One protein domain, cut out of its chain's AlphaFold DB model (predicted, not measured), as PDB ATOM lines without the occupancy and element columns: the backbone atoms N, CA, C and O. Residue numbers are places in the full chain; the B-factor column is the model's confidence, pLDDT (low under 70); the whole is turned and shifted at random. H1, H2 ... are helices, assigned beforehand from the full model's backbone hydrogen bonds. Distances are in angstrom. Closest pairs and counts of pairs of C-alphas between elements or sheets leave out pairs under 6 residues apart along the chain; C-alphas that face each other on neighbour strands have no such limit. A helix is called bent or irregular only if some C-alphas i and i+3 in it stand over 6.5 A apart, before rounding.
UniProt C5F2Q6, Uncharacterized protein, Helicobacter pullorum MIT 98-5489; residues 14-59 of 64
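This is residues 14 to 59 of the 64 residues of an uncharacterized protein of Helicobacter pullorum MIT 98-5489 (UniProt C5F2Q6). An open, loose model with two ends: the two short helices H1 and H2 sit near each other at one end, the long helix H3 makes the other end, and a long link without a named element, residues 26 to 41, crosses the space between them. H3 packs on neither short helix, and most of its length, residues 48 to 57, sticks out with residues 58 and 59 after it. The printed part has 46 residues with three named helices in the order H1, H2, H3 and no named strand; its class is all helix. The whole is loose, with a radius of gyration of the C-alphas of 13.2 A, and flat, with spans of 32 by 31 by 16 A.

H1 is residues 14 to 19, six residues, 8.6 A from first to last C-alpha; it begins at C-alpha 14, (115.526, 163.351, 134.938). H2 is residues 22 to 25, four residues, 5.4 A from first to last C-alpha, and it ends at C-alpha 25, (105.283, 161.573, 130.490). H3 is residues 42 to 57, sixteen residues and the longest helix, 22.4 A from C-alpha 42 at (110.009, 187.158, 143.138) to C-alpha 57 at (91.199, 177.791, 135.312). No helix is bent or irregular.

H1 and H2 are close but not clearly touching, with 1 pair of C-alphas within 8 A: those of Ala 17 and Ser 23, the closest of the two helices, at 6.0 A. Their centres are 9.0 A apart. H1 and H3 are apart. H2 and H3 are apart too, though they follow each other in the chain. H3 touches no helix. In H1 and H3 every O i to N i+4 pair is within hydrogen-bond range; H2, with four residues, is too short for such a pair, and its 1 pair of O i and N i+3 is within range.

The two C-alphas farthest apart are those of Ser 24 and Phe 40, at 33.0 A, and the first and last printed C-alphas, those of Asp 14 and Ile 59, are 30.1 A apart. The printed part has no cut. The link from H1 to H2 is tight, with 2 residues; the link from H2 to H3 is long, with 16 residues, whose C-alphas lie 5 to 17 A from the mean of the C-alphas. Residues 37 to 42 stand free, and so do residues 48 to 59, of which 48 to 57 belong to H3. The mean pLDDT of the printed part is 74.4, and 11 residues are under 70: residues 24 to 29, 39 to 40 and 57 to 59.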
ATOM      1  N   ASP A  14     115.521 164.708 135.509       74.56
ATOM      2  CA  ASP A  14     115.526 163.351 134.938       74.56
ATOM      3  C   ASP A  14     115.535 162.249 136.008       74.56
ATOM      4  O   ASP A  14     114.806 161.263 135.915       74.56
ATOM      5  N   ASN A  15     116.330 162.431 137.070       78.25
ATOM      6  CA  ASN A  15     116.428 161.459 138.162       78.25
ATOM      7  C   ASN A  15     115.125 161.398 138.966       78.25
ATOM      8  O   ASN A  15     114.720 160.329 139.415       78.25
ATOM      9  N   VAL A  16     114.477 162.550 139.157       79.06
ATOM     10  CA  VAL A  16     113.176 162.641 139.826       79.06
ATOM     11  C   VAL A  16     112.101 161.968 138.979       79.06
ATOM     12  O   VAL A  16     111.339 161.160 139.500       79.06
ATOM     13  N   ALA A  17     112.051 162.277 137.681       78.25
ATOM     14  CA  ALA A  17     111.091 161.691 136.756       78.25
ATOM     15  C   ALA A  17     111.238 160.165 136.708       78.25
ATOM     16  O   ALA A  17     110.242 159.453 136.789       78.25
ATOM     17  N   GLN A  18     112.473 159.658 136.682       78.50
ATOM     18  CA  GLN A  18     112.746 158.224 136.736       78.50
ATOM     19  C   GLN A  18     112.327 157.595 138.074       78.50
ATOM     20  O   GLN A  18     111.698 156.540 138.073       78.50
ATOM     21  N   ALA A  19     112.644 158.231 139.207       79.88
ATOM     22  CA  ALA A  19     112.305 157.715 140.537       79.88
ATOM     23  C   ALA A  19     110.792 157.676 140.805       79.88
ATOM     24  O   ALA A  19     110.324 156.830 141.562       79.88
ATOM     25  N   LEU A  20     110.040 158.589 140.194       80.12
ATOM     26  CA  LEU A  20     108.582 158.647 140.275       80.12
ATOM     27  C   LEU A  20     107.890 157.866 139.144       80.12
ATOM     28  O   LEU A  20     106.675 157.969 139.000       80.12
ATOM     29  N   GLU A  21     108.653 157.117 138.338       79.75
ATOM     30  CA  GLU A  21     108.162 156.356 137.179       79.75
ATOM     31  C   GLU A  21     107.380 157.211 136.163       79.75
ATOM     32  O   GLU A  21     106.543 156.722 135.407       79.75
ATOM     33  N   LEU A  22     107.694 158.505 136.091       76.75
ATOM     34  CA  LEU A  22     107.068 159.468 135.182       76.75
ATOM     35  C   LEU A  22     107.694 159.447 133.780       76.75
ATOM     36  O   LEU A  22     107.424 160.319 132.960       76.75
ATOM     37  N   SER A  23     108.523 158.448 133.485       71.12
ATOM     38  CA  SER A  23     109.202 158.246 132.201       71.12
ATOM     39  C   SER A  23     108.237 158.172 131.010       71.12
ATOM     40  O   SER A  23     108.628 158.445 129.881       71.12
ATOM     41  N   SER A  24     106.978 157.796 131.256       68.75
ATOM     42  CA  SER A  24     105.899 157.763 130.261       68.75
ATOM     43  C   SER A  24     105.359 159.149 129.890       68.75
ATOM     44  O   SER A  24     104.672 159.275 128.884       68.75
ATOM     45  N   LEU A  25     105.679 160.176 130.681       68.19
ATOM     46  CA  LEU A  25     105.283 161.573 130.490       68.19
ATOM     47  C   LEU A  25     106.407 162.416 129.874       68.19
ATOM     48  O   LEU A  25     106.334 163.640 129.903       68.19
ATOM     49  N   ASN A  26     107.466 161.775 129.372       61.06
ATOM     50  CA  ASN A  26     108.674 162.426 128.868       61.06
ATOM     51  C   ASN A  26     108.451 163.043 127.472       61.06
ATOM     52  O   ASN A  26     109.114 162.691 126.499       61.06
ATOM     53  N   GLU A  27     107.464 163.929 127.380       63.31
ATOM     54  CA  GLU A  27     107.294 164.885 126.294       63.31
ATOM     55  C   GLU A  27     107.940 166.205 126.741       63.31
ATOM     56  O   GLU A  27     107.797 166.614 127.898       63.31
ATOM     57  N   GLU A  28     108.661 166.874 125.837       59.88
ATOM     58  CA  GLU A  28     109.465 168.075 126.134       59.88
ATOM     59  C   GLU A  28     108.645 169.235 126.745       59.88
ATOM     60  O   GLU A  28     109.210 170.125 127.378       59.88
ATOM     61  N   ASP A  29     107.315 169.195 126.627       61.03
ATOM     62  CA  ASP A  29     106.389 170.200 127.156       61.03
ATOM     63  C   ASP A  29     105.813 169.882 128.553       61.03
ATOM     64  O   ASP A  29     105.185 170.750 129.169       61.03
ATOM     65  N   VAL A  30     106.014 168.668 129.085       71.12
ATOM     66  CA  VAL A  30     105.384 168.226 130.348       71.12
ATOM     67  C   VAL A  30     106.228 168.575 131.577       71.12
ATOM     68  O   VAL A  30     105.678 168.905 132.632       71.12
ATOM     69  N   PHE A  31     107.556 168.564 131.453       71.75
ATOM     70  CA  PHE A  31     108.470 168.886 132.551       71.75
ATOM     71  C   PHE A  31     109.167 170.225 132.328       71.75
ATOM     72  O   PHE A  31     109.882 170.420 131.351       71.75
ATOM     73  N   LYS A  32     109.021 171.144 133.288       75.50
ATOM     74  CA  LYS A  32     109.754 172.417 133.308       75.50
ATOM     75  C   LYS A  32     110.679 172.479 134.516       75.50
ATOM     76  O   LYS A  32     110.227 172.365 135.656       75.50
ATOM     77  N   GLU A  33     111.971 172.692 134.271       76.00
ATOM     78  CA  GLU A  33     112.966 172.920 135.322       76.00
ATOM     79  C   GLU A  33     113.125 174.420 135.595       76.00
ATOM     80  O   GLU A  33     113.451 175.198 134.697       76.00
ATOM     81  N   TYR A  34     112.974 174.818 136.857       77.38
ATOM     82  CA  TYR A  34     113.268 176.173 137.314       77.38
ATOM     83  C   TYR A  34     114.374 176.130 138.366       77.38
ATOM     84  O   TYR A  34     114.212 175.544 139.436       77.38
ATOM     85  N   LYS A  35     115.507 176.781 138.082       75.62
ATOM     86  CA  LYS A  35     116.583 176.953 139.064       75.62
ATOM     87  C   LYS A  35     116.287 178.169 139.928       75.62
ATOM     88  O   LYS A  35     116.342 179.295 139.443       75.62
ATOM     89  N   ILE A  36     116.008 177.930 141.203       72.81
ATOM     90  CA  ILE A  36     115.732 178.981 142.184       72.81
ATOM     91  C   ILE A  36     116.945 179.083 143.103       72.81
ATOM     92  O   ILE A  36     117.265 178.132 143.814       72.81
ATOM     93  N   GLN A  37     117.655 180.210 143.045       70.81
ATOM     94  CA  GLN A  37     118.854 180.423 143.859       70.81
ATOM     95  C   GLN A  37     118.489 180.889 145.269       70.81
ATOM     96  O   GLN A  37     119.125 180.458 146.228       70.81
ATOM     97  N   ASN A  38     117.423 181.685 145.406       70.62
ATOM     98  CA  ASN A  38     116.885 182.100 146.696       70.62
ATOM     99  C   ASN A  38     115.390 181.803 146.790       70.62
ATOM    100  O   ASN A  38     114.600 182.217 145.948       70.62
ATOM    101  N   PHE A  39     114.984 181.148 147.877       66.50
ATOM    102  CA  PHE A  39     113.586 180.780 148.115       66.50
ATOM    103  C   PHE A  39     112.637 181.991 148.211       66.50
ATOM    104  O   PHE A  39     111.445 181.858 147.969       66.50
ATOM    105  N   PHE A  40     113.155 183.177 148.534       69.94
ATOM    106  CA  PHE A  40     112.372 184.413 148.651       69.94
ATOM    107  C   PHE A  40     112.408 185.290 147.396       69.94
ATOM    108  O   PHE A  40     111.996 186.444 147.448       69.94
ATOM    109  N   GLU A  41     112.931 184.789 146.278       74.38
ATOM    110  CA  GLU A  41     112.921 185.561 145.041       74.38
ATOM    111  C   GLU A  41     111.510 185.695 144.462       74.38
ATOM    112  O   GLU A  41     110.720 184.747 144.434       74.38
ATOM    113  N   ASP A  42     111.236 186.869 143.888       76.81
ATOM    114  CA  ASP A  42     110.009 187.158 143.138       76.81
ATOM    115  C   ASP A  42     109.746 186.152 142.006       76.81
ATOM    116  O   ASP A  42     108.606 185.972 141.573       76.81
ATOM    117  N   SER A  43     110.787 185.481 141.508       76.50
ATOM    118  CA  SER A  43     110.686 184.413 140.512       76.50
ATOM    119  C   SER A  43     109.871 183.221 141.026       76.50
ATOM    120  O   SER A  43     109.003 182.744 140.296       76.50
ATOM    121  N   LEU A  44     110.055 182.793 142.283       81.25
ATOM    122  CA  LEU A  44     109.234 181.737 142.886       81.25
ATOM    123  C   LEU A  44     107.778 182.194 143.018       81.25
ATOM    124  O   LEU A  44     106.866 181.445 142.677       81.25
ATOM    125  N   TYR A  45     107.557 183.434 143.464       81.88
ATOM    126  CA  TYR A  45     106.209 183.984 143.608       81.88
ATOM    127  C   TYR A  45     105.457 184.019 142.268       81.88
ATOM    128  O   TYR A  45     104.291 183.633 142.201       81.88
ATOM    129  N   LYS A  46     106.135 184.416 141.183       84.38
ATOM    130  CA  LYS A  46     105.574 184.397 139.823       84.38
ATOM    131  C   LYS A  46     105.211 182.984 139.366       84.38
ATOM    132  O   LYS A  46     104.107 182.793 138.870       84.38
ATOM    133  N   ILE A  47     106.095 182.006 139.586       83.94
ATOM    134  CA  ILE A  47     105.843 180.598 139.239       83.94
ATOM    135  C   ILE A  47     104.634 180.063 140.016       83.94
ATOM    136  O   ILE A  47     103.740 179.454 139.434       83.94
ATOM    137  N   LEU A  48     104.565 180.330 141.324       83.06
ATOM    138  CA  LEU A  48     103.434 179.921 142.158       83.06
ATOM    139  C   LEU A  48     102.120 180.534 141.666       83.06
ATOM    140  O   LEU A  48     101.117 179.829 141.579       83.06
ATOM    141  N   LYS A  49     102.126 181.820 141.297       84.56
ATOM    142  CA  LYS A  49     100.943 182.501 140.755       84.56
ATOM    143  C   LYS A  49     100.508 181.963 139.396       84.56
ATOM    144  O   LYS A  49      99.310 181.828 139.165       84.56
ATOM    145  N   GLU A  50     101.448 181.635 138.519       83.12
ATOM    146  CA  GLU A  50     101.156 181.001 137.232       83.12
ATOM    147  C   GLU A  50     100.508 179.622 137.428       83.12
ATOM    148  O   GLU A  50      99.464 179.336 136.842       83.12
ATOM    149  N   VAL A  51     101.064 178.797 138.320       83.19
ATOM    150  CA  VAL A  51     100.506 177.478 138.653       83.19
ATOM    151  C   VAL A  51      99.123 177.598 139.297       83.19
ATOM    152  O   VAL A  51      98.210 176.862 138.924       83.19
ATOM    153  N   GLU A  52      98.937 178.545 140.219       82.75
ATOM    154  CA  GLU A  52      97.638 178.853 140.831       82.75
ATOM    155  C   GLU A  52      96.604 179.249 139.767       82.75
ATOM    156  O   GLU A  52      95.488 178.728 139.771       82.75
ATOM    157  N   PHE A  53      96.976 180.103 138.809       83.75
ATOM    158  CA  PHE A  53      96.107 180.519 137.704       83.75
ATOM    159  C   PHE A  53      95.720 179.348 136.789       83.75
ATOM    160  O   PHE A  53      94.555 179.191 136.429       83.75
ATOM    161  N   ILE A  54      96.672 178.489 136.430       81.00
ATOM    162  CA  ILE A  54      96.408 177.332 135.566       81.00
ATOM    163  C   ILE A  54      95.500 176.314 136.270       81.00
ATOM    164  O   ILE A  54      94.538 175.822 135.677       81.00
ATOM    165  N   ASN A  55      95.769 176.032 137.546       79.31
ATOM    166  CA  ASN A  55      94.975 175.092 138.334       79.31
ATOM    167  C   ASN A  55      93.561 175.624 138.607       79.31
ATOM    168  O   ASN A  55      92.600 174.855 138.558       79.31
ATOM    169  N   SER A  56      93.414 176.929 138.841       77.31
ATOM    170  CA  SER A  56      92.106 177.564 139.051       77.31
ATOM    171  C   SER A  56      91.279 177.657 137.766       77.31
ATOM    172  O   SER A  56      90.078 177.415 137.813       77.31
ATOM    173  N   ASN A  57      91.899 177.863 136.601       63.56
ATOM    174  CA  ASN A  57      91.199 177.791 135.312       63.56
ATOM    175  C   ASN A  57      90.785 176.371 134.901       63.56
ATOM    176  O   ASN A  57      89.963 176.212 134.001       63.56
ATOM    177  N   SER A  58      91.302 175.329 135.559       53.50
ATOM    178  CA  SER A  58      90.765 173.973 135.408       53.50
ATOM    179  C   SER A  58      89.458 173.761 136.191       53.50
ATOM    180  O   SER A  58      88.798 172.744 135.979       53.50
ATOM    181  N   ILE A  59      89.082 174.706 137.061       53.56
ATOM    182  CA  ILE A  59      87.814 174.766 137.799       53.56
ATOM    183  C   ILE A  59      87.003 175.926 137.206       53.56
ATOM    184  O   ILE A  59      86.864 177.002 137.781       53.56
TER     185      ILE A  59